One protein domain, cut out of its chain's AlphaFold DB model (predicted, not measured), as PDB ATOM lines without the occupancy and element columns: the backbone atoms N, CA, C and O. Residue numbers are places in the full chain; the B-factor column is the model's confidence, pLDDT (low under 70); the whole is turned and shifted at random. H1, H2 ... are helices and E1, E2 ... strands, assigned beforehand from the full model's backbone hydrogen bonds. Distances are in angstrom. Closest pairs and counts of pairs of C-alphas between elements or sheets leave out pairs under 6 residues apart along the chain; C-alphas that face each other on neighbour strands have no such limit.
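AT A GLANCE: This is residues 3 to 146 of the 146 residues of an uncharacterized protein of Ardenticatenales bacterium (UniProt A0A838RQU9). A small twisted sheet of three strands, E3, E4 and E5, is the core, with H5 packed on one face and H4 on the other. The longest helix, H2, which is not on the sheet, packs with residues 58 to 65 on residues 105 to 108 of H4, and H3 folds back from it to make a helical hairpin, where residues 81 to 86, of which 86 belongs to H3, stick out; a two-strand hairpin, E1 and E2, leads into E3. The printed part has 144 residues, with five named helices and five named strands in the order E1 E2 E3 E4 H1 H2 H3 H4 E5 H5. The larger sheet runs E3 - E4 - E5, antiparallel, and the class is mixed, helices and strands. The whole is compact, with a radius of gyration of the C-alphas of 16.2 A and spans of 52 by 36 by 22 A.

IN THESE COORDINATES: In the larger sheet, E3 is residues 25 to 33, 22.0 A long, beginning at C-alpha 25 (-50.299, -19.143, 40.259), and it bends by 53 degrees at residue 28. E4 is residues 36 to 43, 22.2 A, and E5 is residues 120 to 122. E1 is residues 7 to 10 and E2 residues 18 to 21. H5 is residues 131 to 144, 20.3 A, ending at C-alpha 144 (-43.819, -30.485, 38.132). H4 is residues 105 to 116, 16.1 A. H1 is residues 46 to 49. H2 is residues 55 to 79, 35.1 A, beginning at C-alpha 55 (-63.435, -10.414, 58.455). H3 is residues 86 to 94, 12.6 A.

HOW THE PARTS SIT: E3 and E4 form a hairpin, with N 31 and O 38 at 3.0 A. E4 and E5 are antiparallel, with N 122 and O 39 at 2.8 A. H5 is on the sheet at a height of 8.9 A, over E3 and E4 and along the strands; its closest C-alphas to E3 are Ala 135 and Phe 28, 5.4 A. H4 is on the opposite face at a height of 8.6 A, slantwise to the strands at 47 degrees to E5 on the local plane. H2 touches H4 at a steep tilt of 43 degrees, the same way, closest at the C-alphas of Ala 58 and Leu 105, 6.0 A. H2, with residues 72 to 76 alone, touches H3 at a shallow tilt of 25 degrees, opposite ways, closest at the C-alphas of Lys 73 and Gln 93, 7.2 A. H1 and H4 only just touch, with 3 pairs of C-alphas within 8 A, the closest those of Gln 47 and Leu 106, 6.6 A. E1 and E2 form a hairpin, with N 20 and O 8 at 2.8 A. Every O i to N i+4 pair is within hydrogen-bond range in H3, H4 and H5; H2 has 20 of 21, and H1 is too short for such a pair.

THE WHOLE: The C-alphas farthest apart are those of Asn 82 and Leu 146, 52.4 A. The printed part has no cut and no long link. The mean pLDDT of the printed part is 80.2, and residues 68 to 100 are under 70.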
ATOM      1  N   ILE A   3     -42.724 -24.643  51.044       93.62
ATOM      2  CA  ILE A   3     -42.977 -25.135  49.684       93.62
ATOM      3  C   ILE A   3     -43.486 -26.564  49.821       93.62
ATOM      4  O   ILE A   3     -42.794 -27.427  50.359       93.62
ATOM      5  N   LEU A   4     -44.720 -26.792  49.391       94.56
ATOM      6  CA  LEU A   4     -45.468 -28.023  49.613       94.56
ATOM      7  C   LEU A   4     -45.830 -28.669  48.269       94.56
ATOM      8  O   LEU A   4     -45.952 -27.974  47.259       94.56
ATOM      9  N   PRO A   5     -46.104 -29.985  48.231       95.06
ATOM     10  CA  PRO A   5     -46.613 -30.624  47.016       95.06
ATOM     11  C   PRO A   5     -47.899 -29.969  46.490       95.06
ATOM     12  O   PRO A   5     -48.107 -29.880  45.287       95.06
ATOM     13  N   SER A   6     -48.748 -29.457  47.386       95.19
ATOM     14  CA  SER A   6     -50.013 -28.808  47.036       95.19
ATOM     15  C   SER A   6     -49.886 -27.338  46.621       95.19
ATOM     16  O   SER A   6     -50.847 -26.798  46.072       95.19
ATOM     17  N   GLY A   7     -48.752 -26.679  46.877       95.69
ATOM     18  CA  GLY A   7     -48.595 -25.252  46.615       95.69
ATOM     19  C   GLY A   7     -47.472 -24.590  47.407       95.69
ATOM     20  O   GLY A   7     -46.652 -25.250  48.040       95.69
ATOM     21  N   VAL A   8     -47.474 -23.262  47.423       93.75
ATOM     22  CA  VAL A   8     -46.574 -22.458  48.261       93.75
ATOM     23  C   VAL A   8     -47.373 -21.784  49.369       93.75
ATOM     24  O   VAL A   8     -48.416 -21.189  49.121       93.75
ATOM     25  N   GLU A   9     -46.923 -21.899  50.612       91.31
ATOM     26  CA  GLU A   9     -47.553 -21.210  51.733       91.31
ATOM     27  C   GLU A   9     -47.117 -19.749  51.756       91.31
ATOM     28  O   GLU A   9     -45.938 -19.472  51.949       91.31
ATOM     29  N   VAL A  10     -48.060 -18.822  51.626       87.44
ATOM     30  CA  VAL A  10     -47.818 -17.382  51.757       87.44
ATOM     31  C   VAL A  10     -48.655 -16.807  52.887       87.44
ATOM     32  O   VAL A  10     -49.740 -17.297  53.200       87.44
ATOM     33  N   GLY A  11     -48.151 -15.749  53.511       79.06
ATOM     34  CA  GLY A  11     -48.858 -15.030  54.561       79.06
ATOM     35  C   GLY A  11     -48.897 -13.544  54.255       79.06
ATOM     36  O   GLY A  11     -47.926 -12.980  53.752       79.06
ATOM     37  N   LEU A  12     -50.015 -12.915  54.600       79.25
ATOM     38  CA  LEU A  12     -50.083 -11.471  54.779       79.25
ATOM     39  C   LEU A  12     -49.991 -11.185  56.280       79.25
ATOM     40  O   LEU A  12     -50.538 -11.953  57.074       79.25
ATOM     41  N   PRO A  13     -49.335 -10.097  56.705       76.12
ATOM     42  CA  PRO A  13     -49.359  -9.690  58.102       76.12
ATOM     43  C   PRO A  13     -50.799  -9.599  58.625       76.12
ATOM     44  O   PRO A  13     -51.638  -8.953  58.009       76.12
ATOM     45  N   GLY A  14     -51.090 -10.249  59.753       75.62
ATOM     46  CA  GLY A  14     -52.439 -10.287  60.334       75.62
ATOM     47  C   GLY A  14     -53.390 -11.334  59.737       75.62
ATOM     48  O   GLY A  14     -54.509 -11.452  60.223       75.62
ATOM     49  N   VAL A  15     -52.955 -12.112  58.742       81.19
ATOM     50  CA  VAL A  15     -53.703 -13.248  58.179       81.19
ATOM     51  C   VAL A  15     -52.922 -14.528  58.455       81.19
ATOM     52  O   VAL A  15     -51.700 -14.566  58.286       81.19
ATOM     53  N   THR A  16     -53.616 -15.591  58.863       85.56
ATOM     54  CA  THR A  16     -52.992 -16.912  59.017       85.56
ATOM     55  C   THR A  16     -52.354 -17.339  57.689       85.56
ATOM     56  O   THR A  16     -53.017 -17.214  56.661       85.56
ATOM     57  N   PRO A  17     -51.104 -17.842  57.651       87.50
ATOM     58  CA  PRO A  17     -50.497 -18.314  56.408       87.50
ATOM     59  C   PRO A  17     -51.375 -19.347  55.692       87.50
ATOM     60  O   PRO A  17     -51.980 -20.215  56.324       87.50
ATOM     61  N   ARG A  18     -51.466 -19.246  54.364       88.19
ATOM     62  CA  ARG A  18     -52.312 -20.113  53.534       88.19
ATOM     63  C   ARG A  18     -51.542 -20.623  52.334       88.19
ATOM     64  O   ARG A  18     -50.713 -19.925  51.756       88.19
ATOM     65  N   VAL A  19     -51.881 -21.834  51.912       92.69
ATOM     66  CA  VAL A  19     -51.325 -22.430  50.700       92.69
ATOM     67  C   VAL A  19     -51.966 -21.789  49.472       92.69
ATOM     68  O   VAL A  19     -53.180 -21.864  49.295       92.69
ATOM     69  N   LEU A  20     -51.142 -21.188  48.618       92.62
ATOM     70  CA  LEU A  20     -51.452 -20.872  47.231       92.62
ATOM     71  C   LEU A  20     -51.282 -22.134  46.385       92.62
ATOM     72  O   LEU A  20     -50.145 -22.580  46.196       92.62
ATOM     73  N   PRO A  21     -52.369 -22.724  45.858       95.31
ATOM     74  CA  PRO A  21     -52.255 -23.899  45.010       95.31
ATOM     75  C   PRO A  21     -51.467 -23.581  43.740       95.31
ATOM     76  O   PRO A  21     -51.703 -22.539  43.130       95.31
ATOM     77  N   TRP A  22     -50.624 -24.505  43.267       96.44
ATOM     78  CA  TRP A  22     -49.820 -24.304  42.048       96.44
ATOM     79  C   TRP A  22     -50.650 -23.852  40.840       96.44
ATOM     80  O   TRP A  22     -50.241 -22.971  40.088       96.44
ATOM     81  N   ARG A  23     -51.866 -24.393  40.699       95.50
ATOM     82  CA  ARG A  23     -52.809 -24.041  39.625       95.50
ATOM     83  C   ARG A  23     -53.303 -22.592  39.651       95.50
ATOM     84  O   ARG A  23     -53.697 -22.097  38.598       95.50
ATOM     85  N   ALA A  24     -53.319 -21.956  40.823       95.06
ATOM     86  CA  ALA A  24     -53.787 -20.584  41.022       95.06
ATOM     87  C   ALA A  24     -52.693 -19.543  40.734       95.06
ATOM     88  O   ALA A  24     -52.988 -18.353  40.676       95.06
ATOM     89  N   ILE A  25     -51.449 -19.993  40.549       96.69
ATOM     90  CA  ILE A  25     -50.299 -19.143  40.259       96.69
ATOM     91  C   ILE A  25     -50.153 -19.027  38.745       96.69
ATOM     92  O   ILE A  25     -50.068 -20.035  38.029       96.69
ATOM     93  N   GLU A  26     -50.140 -17.788  38.270       96.94
ATOM     94  CA  GLU A  26     -49.928 -17.463  36.867       96.94
ATOM     95  C   GLU A  26     -48.443 -17.571  36.527       96.94
ATOM     96  O   GLU A  26     -48.063 -18.379  35.678       96.94
ATOM     97  N   ALA A  27     -47.605 -16.838  37.262       97.44
ATOM     98  CA  ALA A  27     -46.167 -16.790  37.042       97.44
ATOM     99  C   ALA A  27     -45.393 -16.414  38.311       97.44
ATOM    100  O   ALA A  27     -45.928 -15.810  39.245       97.44
ATOM    101  N   PHE A  28     -44.102 -16.743  38.306       97.62
ATOM    102  CA  PHE A  28     -43.111 -16.183  39.220       97.62
ATOM    103  C   PHE A  28     -42.195 -15.223  38.470       97.62
ATOM    104  O   PHE A  28     -41.912 -15.418  37.287       97.62
ATOM    105  N   GLY A  29     -41.691 -14.214  39.170       95.62
ATOM    106  CA  GLY A  29     -40.781 -13.242  38.585       95.62
ATOM    107  C   GLY A  29     -39.847 -12.615  39.604       95.62
ATOM    108  O   GLY A  29     -39.675 -13.103  40.726       95.62
ATOM    109  N   VAL A  30     -39.227 -11.522  39.182       95.25
ATOM    110  CA  VAL A  30     -38.396 -10.675  40.029       95.25
ATOM    111  C   VAL A  30     -38.804  -9.234  39.787       95.25
ATOM    112  O   VAL A  30     -39.053  -8.845  38.648       95.25
ATOM    113  N   THR A  31     -38.854  -8.453  40.856       87.44
ATOM    114  CA  THR A  31     -38.910  -6.996  40.771       87.44
ATOM    115  C   THR A  31     -37.842  -6.405  41.672       87.44
ATOM    116  O   THR A  31     -37.469  -7.007  42.681       87.44
ATOM    117  N   THR A  32     -37.380  -5.217  41.318       83.94
ATOM    118  CA  THR A  32     -36.453  -4.439  42.133       83.94
ATOM    119  C   THR A  32     -37.201  -3.255  42.720       83.94
ATOM    120  O   THR A  32     -38.034  -2.649  42.048       83.94
ATOM    121  N   ILE A  33     -36.945  -2.981  43.991       76.00
ATOM    122  CA  ILE A  33     -37.485  -1.846  44.733       76.00
ATOM    123  C   ILE A  33     -36.298  -1.190  45.437       76.00
ATOM    124  O   ILE A  33     -35.662  -1.841  46.276       76.00
ATOM    125  N   GLY A  34     -35.978   0.056  45.075       79.25
ATOM    126  CA  GLY A  34     -34.708   0.681  45.448       79.25
ATOM    127  C   GLY A  34     -33.532  -0.239  45.101       79.25
ATOM    128  O   GLY A  34     -33.427  -0.754  43.990       79.25
ATOM    129  N   ASN A  35     -32.698  -0.553  46.094       78.31
ATOM    130  CA  ASN A  35     -31.533  -1.432  45.933       78.31
ATOM    131  C   ASN A  35     -31.782  -2.906  46.315       78.31
ATOM    132  O   ASN A  35     -30.833  -3.657  46.551       78.31
ATOM    133  N   GLN A  36     -33.044  -3.343  46.418       81.12
ATOM    134  CA  GLN A  36     -33.393  -4.705  46.839       81.12
ATOM    135  C   GLN A  36     -34.228  -5.456  45.800       81.12
ATOM    136  O   GLN A  36     -35.240  -4.965  45.304       81.12
ATOM    137  N   GLU A  37     -33.840  -6.703  45.524       86.19
ATOM    138  CA  GLU A  37     -34.604  -7.608  44.663       86.19
ATOM    139  C   GLU A  37     -35.608  -8.445  45.460       86.19
ATOM    140  O   GLU A  37     -35.262  -9.092  46.456       86.19
ATOM    141  N   PHE A  38     -36.821  -8.562  44.936       89.38
ATOM    142  CA  PHE A  38     -37.911  -9.365  45.479       89.38
ATOM    143  C   PHE A  38     -38.292 -10.458  44.490       89.38
ATOM    144  O   PHE A  38     -38.371 -10.214  43.288       89.38
ATOM    145  N   THR A  39     -38.563 -11.662  44.991       93.38
ATOM    146  CA  THR A  39     -39.199 -12.701  44.169       93.38
ATOM    147  C   THR A  39     -40.695 -12.433  44.153       93.38
ATOM    148  O   THR A  39     -41.293 -12.256  45.214       93.38
ATOM    149  N   THR A  40     -41.307 -12.390  42.978       94.62
ATOM    150  CA  THR A  40     -42.720 -12.047  42.830       94.62
ATOM    151  C   THR A  40     -43.580 -13.273  42.548       94.62
ATOM    152  O   THR A  40     -43.122 -14.228  41.917       94.62
ATOM    153  N   ILE A  41     -44.830 -13.249  43.018       95.50
ATOM    154  CA  ILE A  41     -45.848 -14.257  42.696       95.50
ATOM    155  C   ILE A  41     -47.056 -13.544  42.095       95.50
ATOM    156  O   ILE A  41     -47.666 -12.715  42.773       95.50
ATOM    157  N   GLN A  42     -47.391 -13.899  40.856       96.75
ATOM    158  CA  GLN A  42     -48.590 -13.446  40.156       96.75
ATOM    159  C   GLN A  42     -49.695 -14.497  40.249       96.75
ATOM    160  O   GLN A  42     -49.454 -15.694  40.046       96.75
ATOM    161  N   LEU A  43     -50.918 -14.065  40.528       94.81
ATOM    162  CA  LEU A  43     -52.086 -14.925  40.653       94.81
ATOM    163  C   LEU A  43     -52.954 -14.891  39.396       94.81
ATOM    164  O   LEU A  43     -53.111 -13.867  38.743       94.81
ATOM    165  N   LYS A  44     -53.607 -16.019  39.108       95.69
ATOM    166  CA  LYS A  44     -54.683 -16.085  38.105       95.69
ATOM    167  C   LYS A  44     -55.986 -15.478  38.608       95.69
ATOM    168  O   LYS A  44     -56.762 -14.934  37.833       95.69
ATOM    169  N   ASP A  45     -56.245 -15.659  39.902       91.12
ATOM    170  CA  ASP A  45     -57.467 -15.229  40.573       91.12
ATOM    171  C   ASP A  45     -57.161 -14.867  42.032       91.12
ATOM    172  O   ASP A  45     -57.164 -15.712  42.936       91.12
ATOM    173  N   ALA A  46     -56.879 -13.584  42.255       88.88
ATOM    174  CA  ALA A  46     -56.639 -13.037  43.584       88.88
ATOM    175  C   ALA A  46     -57.886 -13.119  44.480       88.88
ATOM    176  O   ALA A  46     -57.778 -13.402  45.674       88.88
ATOM    177  N   GLN A  47     -59.081 -12.923  43.913       89.12
ATOM    178  CA  GLN A  47     -60.329 -12.953  44.672       89.12
ATOM    179  C   GLN A  47     -60.632 -14.366  45.185       89.12
ATOM    180  O   GLN A  47     -61.014 -14.534  46.346       89.12
ATOM    181  N   GLY A  48     -60.399 -15.383  44.356       87.44
ATOM    182  CA  GLY A  48     -60.536 -16.787  44.730       87.44
ATOM    183  C   GLY A  48     -59.626 -17.184  45.892       87.44
ATOM    184  O   GLY A  48     -60.067 -17.892  46.799       87.44
ATOM    185  N   TRP A  49     -58.385 -16.687  45.936       85.25
ATOM    186  CA  TRP A  49     -57.469 -16.964  47.053       85.25
ATOM    187  C   TRP A  49     -57.934 -16.352  48.384       85.25
ATOM    188  O   TRP A  49     -57.778 -16.964  49.443       85.25
ATOM    189  N   LEU A  50     -58.575 -15.181  48.339       87.81
ATOM    190  CA  LEU A  50     -59.130 -14.523  49.525       87.81
ATOM    191  C   LEU A  50     -60.359 -15.250  50.102       87.81
ATOM    192  O   LEU A  50     -60.810 -14.922  51.203       87.81
ATOM    193  N   SER A  51     -60.899 -16.259  49.407       87.31
ATOM    194  CA  SER A  51     -62.043 -17.027  49.899       87.31
ATOM    195  C   SER A  51     -61.729 -17.727  51.228       87.31
ATOM    196  O   SER A  51     -60.701 -18.385  51.404       87.31
ATOM    197  N   GLY A  52     -62.615 -17.562  52.209       83.94
ATOM    198  CA  GLY A  52     -62.452 -18.146  53.542       83.94
ATOM    199  C   GLY A  52     -61.522 -17.383  54.491       83.94
ATOM    200  O   GLY A  52     -61.283 -17.887  55.581       83.94
ATOM    201  N   ILE A  53     -61.023 -16.193  54.124       89.94
ATOM    202  CA  ILE A  53     -60.411 -15.286  55.107       89.94
ATOM    203  C   ILE A  53     -61.518 -14.679  55.968       89.94
ATOM    204  O   ILE A  53     -62.532 -14.205  55.447       89.94
ATOM    205  N   SER A  54     -61.330 -14.695  57.286       92.31
ATOM    206  CA  SER A  54     -62.300 -14.093  58.198       92.31
ATOM    207  C   SER A  54     -62.288 -12.557  58.099       92.31
ATOM    208  O   SER A  54     -61.254 -11.953  57.800       92.31
ATOM    209  N   PRO A  55     -63.411 -11.876  58.398       91.25
ATOM    210  CA  PRO A  55     -63.435 -10.414  58.455       91.25
ATOM    211  C   PRO A  55     -62.404  -9.820  59.428       91.25
ATOM    212  O   PRO A  55     -61.895  -8.728  59.185       91.25
ATOM    213  N   GLU A  56     -62.078 -10.537  60.508       92.69
ATOM    214  CA  GLU A  56     -61.093 -10.117  61.507       92.69
ATOM    215  C   GLU A  56     -59.664 -10.140  60.952       92.69
ATOM    216  O   GLU A  56     -58.961  -9.134  61.034       92.69
ATOM    217  N   GLU A  57     -59.258 -11.235  60.305       89.25
ATOM    218  CA  GLU A  57     -57.954 -11.330  59.633       89.25
ATOM    219  C   GLU A  57     -57.823 -10.287  58.517       89.25
ATOM    220  O   GLU A  57     -56.794  -9.620  58.384       89.25
ATOM    221  N   ALA A  58     -58.892 -10.083  57.741       89.31
ATOM    222  CA  ALA A  58     -58.918  -9.058  56.707       89.31
ATOM    223  C   ALA A  58     -58.741  -7.647  57.289       89.31
ATOM    224  O   ALA A  58     -57.938  -6.862  56.779       89.31
ATOM    225  N   ALA A  59     -59.437  -7.328  58.384       89.75
ATOM    226  CA  ALA A  59     -59.296  -6.045  59.065       89.75
ATOM    227  C   ALA A  59     -57.889  -5.856  59.657       89.75
ATOM    228  O   ALA A  59     -57.329  -4.759  59.566       89.75
ATOM    229  N   ALA A  60     -57.297  -6.911  60.226       87.75
ATOM    230  CA  ALA A  60     -55.946  -6.883  60.776       87.75
ATOM    231  C   ALA A  60     -54.897  -6.581  59.695       87.75
ATOM    232  O   ALA A  60     -54.064  -5.692  59.885       87.75
ATOM    233  N   ALA A  61     -54.983  -7.241  58.539       85.25
ATOM    234  CA  ALA A  61     -54.084  -6.989  57.416       85.25
ATOM    235  C   ALA A  61     -54.243  -5.593  56.815       85.25
ATOM    236  O   ALA A  61     -53.245  -4.908  56.591       85.25
ATOM    237  N   VAL A  62     -55.477  -5.122  56.615       87.12
ATOM    238  CA  VAL A  62     -55.725  -3.752  56.136       87.12
ATOM    239  C   VAL A  62     -55.194  -2.722  57.136       87.12
ATOM    240  O   VAL A  62     -54.570  -1.735  56.743       87.12
ATOM    241  N   SER A  63     -55.384  -2.954  58.438       85.00
ATOM    242  CA  SER A  63     -54.833  -2.099  59.493       85.00
ATOM    243  C   SER A  63     -53.305  -2.080  59.460       85.00
ATOM    244  O   SER A  63     -52.708  -1.005  59.507       85.00
ATOM    245  N   PHE A  64     -52.667  -3.247  59.330       81.88
ATOM    246  CA  PHE A  64     -51.217  -3.354  59.222       81.88
ATOM    247  C   PHE A  64     -50.689  -2.624  57.984       81.88
ATOM    248  O   PHE A  64     -49.781  -1.808  58.103       81.88
ATOM    249  N   PHE A  65     -51.294  -2.845  56.816       79.38
ATOM    250  CA  PHE A  65     -50.894  -2.194  55.570       79.38
ATOM    251  C   PHE A  65     -50.997  -0.667  55.666       79.38
ATOM    252  O   PHE A  65     -50.062   0.054  55.322       79.38
ATOM    253  N   ARG A  66     -52.099  -0.153  56.229       79.25
ATOM    254  CA  ARG A  66     -52.266   1.287  56.481       79.25
ATOM    255  C   ARG A  66     -51.238   1.825  57.473       79.25
ATOM    256  O   ARG A  66     -50.701   2.905  57.250       79.25
ATOM    257  N   LYS A  67     -50.936   1.087  58.546       76.00
ATOM    258  CA  LYS A  67     -49.890   1.461  59.512       76.00
ATOM    259  C   LYS A  67     -48.512   1.483  58.869       76.00
ATOM    260  O   LYS A  67     -47.779   2.427  59.116       76.00
ATOM    261  N   MET A  68     -48.181   0.517  58.017       69.12
ATOM    262  CA  MET A  68     -46.926   0.511  57.262       69.12
ATOM    263  C   MET A  68     -46.856   1.670  56.272       69.12
ATOM    264  O   MET A  68     -45.823   2.316  56.182       69.12
ATOM    265  N   SER A  69     -47.960   2.011  55.604       66.12
ATOM    266  CA  SER A  69     -48.041   3.218  54.771       66.12
ATOM    267  C   SER A  69     -47.835   4.511  55.568       66.12
ATOM    268  O   SER A  69     -47.264   5.474  55.059       66.12
ATOM    269  N   LEU A  70     -48.285   4.544  56.825       56.88
ATOM    270  CA  LEU A  70     -48.080   5.677  57.726       56.88
ATOM    271  C   LEU A  70     -46.675   5.695  58.338       56.88
ATOM    272  O   LEU A  70     -46.090   6.764  58.432       56.88
ATOM    273  N   MET A  71     -46.098   4.553  58.717       53.78
ATOM    274  CA  MET A  71     -44.717   4.463  59.209       53.78
ATOM    275  C   MET A  71     -43.722   4.742  58.089       53.78
ATOM    276  O   MET A  71     -42.807   5.520  58.287       53.78
ATOM    277  N   GLY A  72     -43.970   4.258  56.876       50.06
ATOM    278  CA  GLY A  72     -43.259   4.697  55.679       50.06
ATOM    279  C   GLY A  72     -43.489   6.174  55.325       50.06
ATOM    280  O   GLY A  72     -42.898   6.655  54.377       50.06
ATOM    281  N   LYS A  73     -44.323   6.918  56.062       43.41
ATOM    282  CA  LYS A  73     -44.395   8.391  56.010       43.41
ATOM    283  C   LYS A  73     -43.757   9.047  57.240       43.41
ATOM    284  O   LYS A  73     -43.140  10.091  57.105       43.41
ATOM    285  N   ALA A  74     -43.837   8.419  58.414       33.34
ATOM    286  CA  ALA A  74     -43.309   8.944  59.676       33.34
ATOM    287  C   ALA A  74     -41.814   8.640  59.899       33.34
ATOM    288  O   ALA A  74     -41.075   9.505  60.349       33.34
ATOM    289  N   THR A  75     -41.334   7.441  59.559       34.78
ATOM    290  CA  THR A  75     -39.896   7.112  59.486       34.78
ATOM    291  C   THR A  75     -39.208   7.985  58.447       34.78
ATOM    292  O   THR A  75     -38.067   8.376  58.637       34.78
ATOM    293  N   VAL A  76     -39.943   8.351  57.400       31.36
ATOM    294  CA  VAL A  76     -39.535   9.336  56.410       31.36
ATOM    295  C   VAL A  76     -39.401  10.706  57.075       31.36
ATOM    296  O   VAL A  76     -38.291  11.194  57.220       31.36
ATOM    297  N   GLU A  77     -40.459  11.277  57.641       30.72
ATOM    298  CA  GLU A  77     -40.375  12.577  58.332       30.72
ATOM    299  C   GLU A  77     -39.312  12.664  59.454       30.72
ATOM    300  O   GLU A  77     -38.771  13.742  59.684       30.72
ATOM    301  N   VAL A  78     -38.986  11.559  60.138       27.58
ATOM    302  CA  VAL A  78     -37.988  11.530  61.228       27.58
ATOM    303  C   VAL A  78     -36.555  11.265  60.737       27.58
ATOM    304  O   VAL A  78     -35.617  11.801  61.327       27.58
ATOM    305  N   ALA A  79     -36.355  10.477  59.672       28.09
ATOM    306  CA  ALA A  79     -35.025  10.217  59.111       28.09
ATOM    307  C   ALA A  79     -34.475  11.413  58.304       28.09
ATOM    308  O   ALA A  79     -33.283  11.681  58.387       28.09
ATOM    309  N   PHE A  80     -35.324  12.218  57.642       31.19
ATOM    310  CA  PHE A  80     -34.894  13.419  56.881       31.19
ATOM    311  C   PHE A  80     -34.612  14.660  57.735       31.19
ATOM    312  O   PHE A  80     -34.450  15.754  57.200       31.19
ATOM    313  N   ALA A  81     -34.525  14.511  59.059       41.34
ATOM    314  CA  ALA A  81     -34.001  15.559  59.928       41.34
ATOM    315  C   ALA A  81     -32.465  15.531  60.038       41.34
ATOM    316  O   ALA A  81     -31.899  16.513  60.508       41.34
ATOM    317  N   ASN A  82     -31.794  14.445  59.623       34.59
ATOM    318  CA  ASN A  82     -30.334  14.321  59.666       34.59
ATOM    319  C   ASN A  82     -29.806  13.530  58.448       34.59
ATOM    320  O   ASN A  82     -29.790  12.307  58.486       34.59
ATOM    321  N   ASP A  83     -29.385  14.270  57.421       41.12
ATOM    322  CA  ASP A  83     -28.454  13.938  56.324       41.12
ATOM    323  C   ASP A  83     -28.616  12.656  55.462       41.12
ATOM    324  O   ASP A  83     -28.522  11.525  55.923       41.12
ATOM    325  N   GLU A  84     -28.710  12.936  54.149       43.59
ATOM    326  CA  GLU A  84     -28.253  12.181  52.962       43.59
ATOM    327  C   GLU A  84     -28.917  10.832  52.603       43.59
ATOM    328  O   GLU A  84     -28.420   9.764  52.934       43.59
ATOM    329  N   GLU A  85     -30.017  10.909  51.834       44.16
ATOM    330  CA  GLU A  85     -30.172  10.345  50.467       44.16
ATOM    331  C   GLU A  85     -31.585  10.710  49.939       44.16
ATOM    332  O   GLU A  85     -32.577  10.031  50.194       44.16
ATOM    333  N   GLU A  86     -31.721  11.853  49.249       46.66
ATOM    334  CA  GLU A  86     -33.022  12.370  48.764       46.66
ATOM    335  C   GLU A  86     -33.688  11.488  47.680       46.66
ATOM    336  O   GLU A  86     -34.912  11.538  47.517       46.66
ATOM    337  N   GLU A  87     -32.924  10.668  46.947       45.97
ATOM    338  CA  GLU A  87     -33.446   9.824  45.856       45.97
ATOM    339  C   GLU A  87     -34.243   8.615  46.370       45.97
ATOM    340  O   GLU A  87     -35.380   8.407  45.933       45.97
ATOM    341  N   ASP A  88     -33.727   7.908  47.381       52.88
ATOM    342  CA  ASP A  88     -34.399   6.762  48.020       52.88
ATOM    343  C   ASP A  88     -35.757   7.160  48.636       52.88
ATOM    344  O   ASP A  88     -36.684   6.356  48.789       52.88
ATOM    345  N   MET A  89     -35.919   8.450  48.919       51.25
ATOM    346  CA  MET A  89     -37.098   9.016  49.553       51.25
ATOM    347  C   MET A  89     -38.231   9.393  48.644       51.25
ATOM    348  O   MET A  89     -39.395   9.155  48.985       51.25
ATOM    349  N   ALA A  90     -37.908   9.977  47.500       55.75
ATOM    350  CA  ALA A  90     -38.900  10.218  46.476       55.75
ATOM    351  C   ALA A  90     -39.483   8.882  45.990       55.75
ATOM    352  O   ALA A  90     -40.698   8.778  45.806       55.75
ATOM    353  N   GLU A  91     -38.646   7.847  45.862       57.91
ATOM    354  CA  GLU A  91     -39.067   6.509  45.448       57.91
ATOM    355  C   GLU A  91     -39.954   5.840  46.509       57.91
ATOM    356  O   GLU A  91     -41.080   5.443  46.199       57.91
ATOM    357  N   LEU A  92     -39.543   5.829  47.786       57.47
ATOM    358  CA  LEU A  92     -40.366   5.309  48.887       57.47
ATOM    359  C   LEU A  92     -41.687   6.077  49.057       57.47
ATOM    360  O   LEU A  92     -42.736   5.472  49.288       57.47
ATOM    361  N   GLN A  93     -41.691   7.403  48.904       59.50
ATOM    362  CA  GLN A  93     -42.931   8.182  48.947       59.50
ATOM    363  C   GLN A  93     -43.837   7.877  47.748       59.50
ATOM    364  O   GLN A  93     -45.041   7.678  47.944       59.50
ATOM    365  N   GLN A  94     -43.292   7.768  46.529       62.31
ATOM    366  CA  GLN A  94     -44.039   7.345  45.336       62.31
ATOM    367  C   GLN A  94     -44.580   5.917  45.459       62.31
ATOM    368  O   GLN A  94     -45.656   5.613  44.936       62.31
ATOM    369  N   MET A  95     -43.867   5.043  46.164       62.38
ATOM    370  CA  MET A  95     -44.309   3.695  46.510       62.38
ATOM    371  C   MET A  95     -45.452   3.654  47.515       62.38
ATOM    372  O   MET A  95     -46.073   2.613  47.672       62.38
ATOM    373  N   LEU A  96     -45.739   4.762  48.196       63.19
ATOM    374  CA  LEU A  96     -46.841   4.877  49.148       63.19
ATOM    375  C   LEU A  96     -47.980   5.755  48.619       63.19
ATOM    376  O   LEU A  96     -48.996   5.925  49.307       63.19
ATOM    377  N   VAL A  97     -47.858   6.306  47.409       64.44
ATOM    378  CA  VAL A  97     -48.972   6.948  46.697       64.44
ATOM    379  C   VAL A  97     -50.031   5.881  46.389       64.44
ATOM    380  O   VAL A  97     -49.700   4.760  46.014       64.44
ATOM    381  N   GLY A  98     -51.308   6.190  46.641       61.59
ATOM    382  CA  GLY A  98     -52.443   5.260  46.484       61.59
ATOM    383  C   GLY A  98     -52.732   4.363  47.699       61.59
ATOM    384  O   GLY A  98     -53.878   4.008  47.948       61.59
ATOM    385  N   SER A  99     -51.748   4.100  48.565       63.62
ATOM    386  CA  SER A  99     -51.917   3.204  49.730       63.62
ATOM    387  C   SER A  99     -52.968   3.659  50.769       63.62
ATOM    388  O   SER A  99     -53.460   2.847  51.553       63.62
ATOM    389  N   LYS A 100     -53.349   4.948  50.778       58.34
ATOM    390  CA  LYS A 100     -54.433   5.494  51.627       58.34
ATOM    391  C   LYS A 100     -55.831   5.045  51.176       58.34
ATOM    392  O   LYS A 100     -56.768   5.120  51.969       58.34
ATOM    393  N   GLU A 101     -55.973   4.594  49.933       70.12
ATOM    394  CA  GLU A 101     -57.257   4.200  49.343       70.12
ATOM    395  C   GLU A 101     -57.596   2.726  49.572       70.12
ATOM    396  O   GLU A 101     -58.751   2.337  49.410       70.12
ATOM    397  N   VAL A 102     -56.627   1.938  50.044       77.88
ATOM    398  CA  VAL A 102     -56.800   0.526  50.384       77.88
ATOM    399  C   VAL A 102     -57.819   0.374  51.515       77.88
ATOM    400  O   VAL A 102     -57.598   0.822  52.650       77.88
ATOM    401  N   LYS A 103     -58.956  -0.257  51.217       85.19
ATOM    402  CA  LYS A 103     -60.068  -0.528  52.145       85.19
ATOM    403  C   LYS A 103     -60.293  -2.019  52.374       85.19
ATOM    404  O   LYS A 103     -60.943  -2.370  53.355       85.19
ATOM    405  N   SER A 104     -59.749  -2.875  51.517       89.69
ATOM    406  CA  SER A 104     -59.921  -4.324  51.574       89.69
ATOM    407  C   SER A 104     -58.612  -5.075  51.303       89.69
ATOM    408  O   SER A 104     -57.637  -4.498  50.828       89.69
ATOM    409  N   LEU A 105     -58.591  -6.382  51.587       88.06
ATOM    410  CA  LEU A 105     -57.487  -7.257  51.174       88.06
ATOM    411  C   LEU A 105     -57.346  -7.327  49.652       88.06
ATOM    412  O   LEU A 105     -56.230  -7.366  49.149       88.06
ATOM    413  N   LEU A 106     -58.467  -7.324  48.927       90.12
ATOM    414  CA  LEU A 106     -58.444  -7.326  47.469       90.12
ATOM    415  C   LEU A 106     -57.795  -6.046  46.939       90.12
ATOM    416  O   LEU A 106     -57.006  -6.122  46.007       90.12
ATOM    417  N   ASP A 107     -58.045  -4.906  47.588       89.31
ATOM    418  CA  ASP A 107     -57.405  -3.639  47.233       89.31
ATOM    419  C   ASP A 107     -55.889  -3.699  47.467       89.31
ATOM    420  O   ASP A 107     -55.146  -3.124  46.685       89.31
ATOM    421  N   ILE A 108     -55.412  -4.403  48.506       86.75
ATOM    422  CA  ILE A 108     -53.967  -4.612  48.730       86.75
ATOM    423  C   ILE A 108     -53.365  -5.411  47.576       86.75
ATOM    424  O   ILE A 108     -52.341  -5.016  47.029       86.75
ATOM    425  N   LEU A 109     -53.988  -6.538  47.214       89.44
ATOM    426  CA  LEU A 109     -53.473  -7.394  46.145       89.44
ATOM    427  C   LEU A 109     -53.500  -6.665  44.798       89.44
ATOM    428  O   LEU A 109     -52.507  -6.689  44.080       89.44
ATOM    429  N   ALA A 110     -54.590  -5.953  44.496       89.12
ATOM    430  CA  ALA A 110     -54.716  -5.141  43.290       89.12
ATOM    431  C   ALA A 110     -53.688  -4.001  43.256       89.12
ATOM    432  O   ALA A 110     -53.043  -3.789  42.233       89.12
ATOM    433  N   TYR A 111     -53.481  -3.318  44.383       87.38
ATOM    434  CA  TYR A 111     -52.458  -2.287  44.516       87.38
ATOM    435  C   TYR A 111     -51.055  -2.840  44.250       87.38
ATOM    436  O   TYR A 111     -50.296  -2.253  43.482       87.38
ATOM    437  N   ASN A 112     -50.713  -3.982  44.852       87.44
ATOM    438  CA  ASN A 112     -49.417  -4.619  44.634       87.44
ATOM    439  C   ASN A 112     -49.252  -5.046  43.168       87.44
ATOM    440  O   ASN A 112     -48.197  -4.815  42.579       87.44
ATOM    441  N   GLN A 113     -50.305  -5.602  42.563       88.31
ATOM    442  CA  GLN A 113     -50.305  -5.995  41.158       88.31
ATOM    443  C   GLN A 113     -50.074  -4.795  40.234       88.31
ATOM    444  O   GLN A 113     -49.258  -4.878  39.320       88.31
ATOM    445  N   GLU A 114     -50.746  -3.670  40.477       88.50
ATOM    446  CA  GLU A 114     -50.571  -2.443  39.692       88.50
ATOM    447  C   GLU A 114     -49.175  -1.841  39.885       88.50
ATOM    448  O   GLU A 114     -48.530  -1.431  38.921       88.50
ATOM    449  N   LYS A 115     -48.690  -1.800  41.130       84.81
ATOM    450  CA  LYS A 115     -47.456  -1.091  41.471       84.81
ATOM    451  C   LYS A 115     -46.188  -1.895  41.191       84.81
ATOM    452  O   LYS A 115     -45.171  -1.313  40.825       84.81
ATOM    453  N   PHE A 116     -46.244  -3.209  41.379       85.25
ATOM    454  CA  PHE A 116     -45.085  -4.108  41.346       85.25
ATOM    455  C   PHE A 116     -45.237  -5.247  40.334       85.25
ATOM    456  O   PHE A 116     -44.363  -6.108  40.237       85.25
ATOM    457  N   GLY A 117     -46.352  -5.285  39.598       89.12
ATOM    458  CA  GLY A 117     -46.641  -6.346  38.641       89.12
ATOM    459  C   GLY A 117     -46.944  -7.698  39.286       89.12
ATOM    460  O   GLY A 117     -46.895  -8.697  38.576       89.12
ATOM    461  N   ALA A 118     -47.186  -7.766  40.599       92.81
ATOM    462  CA  ALA A 118     -47.448  -9.012  41.325       92.81
ATOM    463  C   ALA A 118     -48.229  -8.785  42.624       92.81
ATOM    464  O   ALA A 118     -48.011  -7.787  43.305       92.81
ATOM    465  N   GLU A 119     -49.058  -9.744  43.039       92.19
ATOM    466  CA  GLU A 119     -49.796  -9.664  44.304       92.19
ATOM    467  C   GLU A 119     -48.901  -9.857  45.537       92.19
ATOM    468  O   GLU A 119     -49.135  -9.231  46.579       92.19
ATOM    469  N   PHE A 120     -47.871 -10.705  45.429       91.38
ATOM    470  CA  PHE A 120     -46.931 -10.977  46.520       91.38
ATOM    471  C   PHE A 120     -45.489 -10.672  46.142       91.38
ATOM    472  O   PHE A 120     -45.014 -11.032  45.063       91.38
ATOM    473  N   LEU A 121     -44.777 -10.094  47.109       90.19
ATOM    474  CA  LEU A 121     -43.351  -9.826  47.053       90.19
ATOM    475  C   LEU A 121     -42.667 -10.571  48.198       90.19
ATOM    476  O   LEU A 121     -42.929 -10.317  49.373       90.19
ATOM    477  N   LEU A 122     -41.781 -11.497  47.849       88.06
ATOM    478  CA  LEU A 122     -40.994 -12.265  48.800       88.06
ATOM    479  C   LEU A 122     -39.637 -11.591  48.986       88.06
ATOM    480  O   LEU A 122     -38.797 -11.570  48.078       88.06
ATOM    481  N   GLY A 123     -39.441 -11.037  50.180       84.19
ATOM    482  CA  GLY A 123     -38.162 -10.477  50.603       84.19
ATOM    483  C   GLY A 123     -37.126 -11.557  50.916       84.19
ATOM    484  O   GLY A 123     -37.422 -12.754  50.946       84.19
ATOM    485  N   TRP A 124     -35.899 -11.123  51.204       78.81
ATOM    486  CA  TRP A 124     -34.768 -12.021  51.457       78.81
ATOM    487  C   TRP A 124     -35.027 -13.030  52.590       78.81
ATOM    488  O   TRP A 124     -34.606 -14.174  52.484       78.81
ATOM    489  N   THR A 125     -35.773 -12.656  53.636       81.12
ATOM    490  CA  THR A 125     -36.095 -13.533  54.780       81.12
ATOM    491  C   THR A 125     -37.013 -14.703  54.424       81.12
ATOM    492  O   THR A 125     -37.191 -15.616  55.229       81.12
ATOM    493  N   MET A 126     -37.628 -14.677  53.240       82.75
ATOM    494  CA  MET A 126     -38.579 -15.688  52.773       82.75
ATOM    495  C   MET A 126     -37.984 -16.638  51.729       82.75
ATOM    496  O   MET A 126     -38.688 -17.531  51.258       82.75
ATOM    497  N   ARG A 127     -36.708 -16.461  51.377       87.38
ATOM    498  CA  ARG A 127     -35.991 -17.257  50.377       87.38
ATOM    499  C   ARG A 127     -34.618 -17.674  50.898       87.38
ATOM    500  O   ARG A 127     -34.049 -17.028  51.766       87.38
ATOM    501  N   ASP A 128     -34.084 -18.758  50.354       90.12
ATOM    502  CA  ASP A 128     -32.793 -19.345  50.740       90.12
ATOM    503  C   ASP A 128     -31.667 -19.058  49.727       90.12
ATOM    504  O   ASP A 128     -30.556 -19.564  49.873       90.12
ATOM    505  N   ARG A 129     -31.957 -18.270  48.684       93.00
ATOM    506  CA  ARG A 129     -31.068 -17.982  47.546       93.00
ATOM    507  C   ARG A 129     -31.393 -16.634  46.890       93.00
ATOM    508  O   ARG A 129     -32.252 -15.895  47.382       93.00
ATOM    509  N   GLY A 130     -30.717 -16.310  45.784       93.62
ATOM    510  CA  GLY A 130     -30.972 -15.086  45.014       93.62
ATOM    511  C   GLY A 130     -32.415 -14.989  44.502       93.62
ATOM    512  O   GLY A 130     -33.084 -16.006  44.315       93.62
ATOM    513  N   ALA A 131     -32.911 -13.769  44.254       92.75
ATOM    514  CA  ALA A 131     -34.310 -13.535  43.869       92.75
ATOM    515  C   ALA A 131     -34.717 -14.325  42.622       92.75
ATOM    516  O   ALA A 131     -35.738 -15.021  42.613       92.75
ATOM    517  N   LYS A 132     -33.876 -14.232  41.588       97.50
ATOM    518  CA  LYS A 132     -34.069 -14.897  40.301       97.50
ATOM    519  C   LYS A 132     -33.965 -16.411  40.413       97.50
ATOM    520  O   LYS A 132     -34.835 -17.117  39.916       97.50
ATOM    521  N   GLU A 133     -32.945 -16.902  41.109       98.06
ATOM    522  CA  GLU A 133     -32.752 -18.337  41.340       98.06
ATOM    523  C   GLU A 133     -33.932 -18.944  42.102       98.06
ATOM    524  O   GLU A 133     -34.335 -20.078  41.843       98.06
ATOM    525  N   PHE A 134     -34.505 -18.187  43.039       97.31
ATOM    526  CA  PHE A 134     -35.672 -18.620  43.789       97.31
ATOM    527  C   PHE A 134     -36.945 -18.610  42.940       97.31
ATOM    528  O   PHE A 134     -37.713 -19.568  42.998       97.31
ATOM    529  N   ALA A 135     -37.144 -17.585  42.101       97.81
ATOM    530  CA  ALA A 135     -38.245 -17.544  41.139       97.81
ATOM    531  C   ALA A 135     -38.199 -18.751  40.183       97.81
ATOM    532  O   ALA A 135     -39.198 -19.448  40.016       97.81
ATOM    533  N   ASP A 136     -37.021 -19.052  39.629       98.19
ATOM    534  CA  ASP A 136     -36.820 -20.193  38.729       98.19
ATOM    535  C   ASP A 136     -37.065 -21.528  39.442       98.19
ATOM    536  O   ASP A 136     -37.678 -22.442  38.888       98.19
ATOM    537  N   PHE A 137     -36.617 -21.641  40.693       97.56
ATOM    538  CA  PHE A 137     -36.861 -22.816  41.525       97.56
ATOM    539  C   PHE A 137     -38.359 -23.053  41.772       97.56
ATOM    540  O   PHE A 137     -38.823 -24.194  41.666       97.56
ATOM    541  N   LEU A 138     -39.117 -21.997  42.081       97.31
ATOM    542  CA  LEU A 138     -40.568 -22.065  42.276       97.31
ATOM    543  C   LEU A 138     -41.295 -22.414  40.975       97.31
ATOM    544  O   LEU A 138     -42.199 -23.251  40.985       97.31
ATOM    545  N   GLU A 139     -40.864 -21.849  39.849       97.94
ATOM    546  CA  GLU A 139     -41.451 -22.134  38.541       97.94
ATOM    547  C   GLU A 139     -41.249 -23.601  38.134       97.94
ATOM    548  O   GLU A 139     -42.194 -24.267  37.708       97.94
ATOM    549  N   GLN A 140     -40.061 -24.163  38.374       97.00
ATOM    550  CA  GLN A 140     -39.819 -25.596  38.178       97.00
ATOM    551  C   GLN A 140     -40.718 -26.468  39.066       97.00
ATOM    552  O   GLN A 140     -41.156 -27.536  38.636       97.00
ATOM    553  N   HIS A 141     -40.993 -26.045  40.305       96.25
ATOM    554  CA  HIS A 141     -41.914 -26.766  41.187       96.25
ATOM    555  C   HIS A 141     -43.349 -26.689  40.682       96.25
ATOM    556  O   HIS A 141     -44.018 -27.719  40.636       96.25
ATOM    557  N   ARG A 142     -43.806 -25.513  40.250       96.19
ATOM    558  CA  ARG A 142     -45.138 -25.341  39.669       96.19
ATOM    559  C   ARG A 142     -45.327 -26.259  38.468       96.19
ATOM    560  O   ARG A 142     -46.274 -27.028  38.457       96.19
ATOM    561  N   GLN A 143     -44.384 -26.273  37.527       95.31
ATOM    562  CA  GLN A 143     -44.453 -27.122  36.331       95.31
ATOM    563  C   GLN A 143     -44.489 -28.625  36.643       95.31
ATOM    564  O   GLN A 143     -45.145 -29.376  35.934       95.31
ATOM    565  N   LYS A 144     -43.808 -29.074  37.705       94.88
ATOM    566  CA  LYS A 144     -43.819 -30.485  38.132       94.88
ATOM    567  C   LYS A 144     -45.112 -30.914  38.829       94.88
ATOM    568  O   LYS A 144     -45.353 -32.112  38.936       94.88
ATOM    569  N   ASN A 145     -45.881 -29.965  39.364       92.00
ATOM    570  CA  ASN A 145     -47.080 -30.220  40.169       92.00
ATOM    571  C   ASN A 145     -48.377 -29.720  39.495       92.00
ATOM    572  O   ASN A 145     -49.421 -29.676  40.151       92.00
ATOM    573  N   LEU A 146     -48.306 -29.322  38.220       86.00
ATOM    574  CA  LEU A 146     -49.453 -29.087  37.334       86.00
ATOM    575  C   LEU A 146     -49.810 -30.376  36.590       86.00
ATOM    576  O   LEU A 146     -51.028 -30.623  36.450       86.00
TER     577      LEU A 146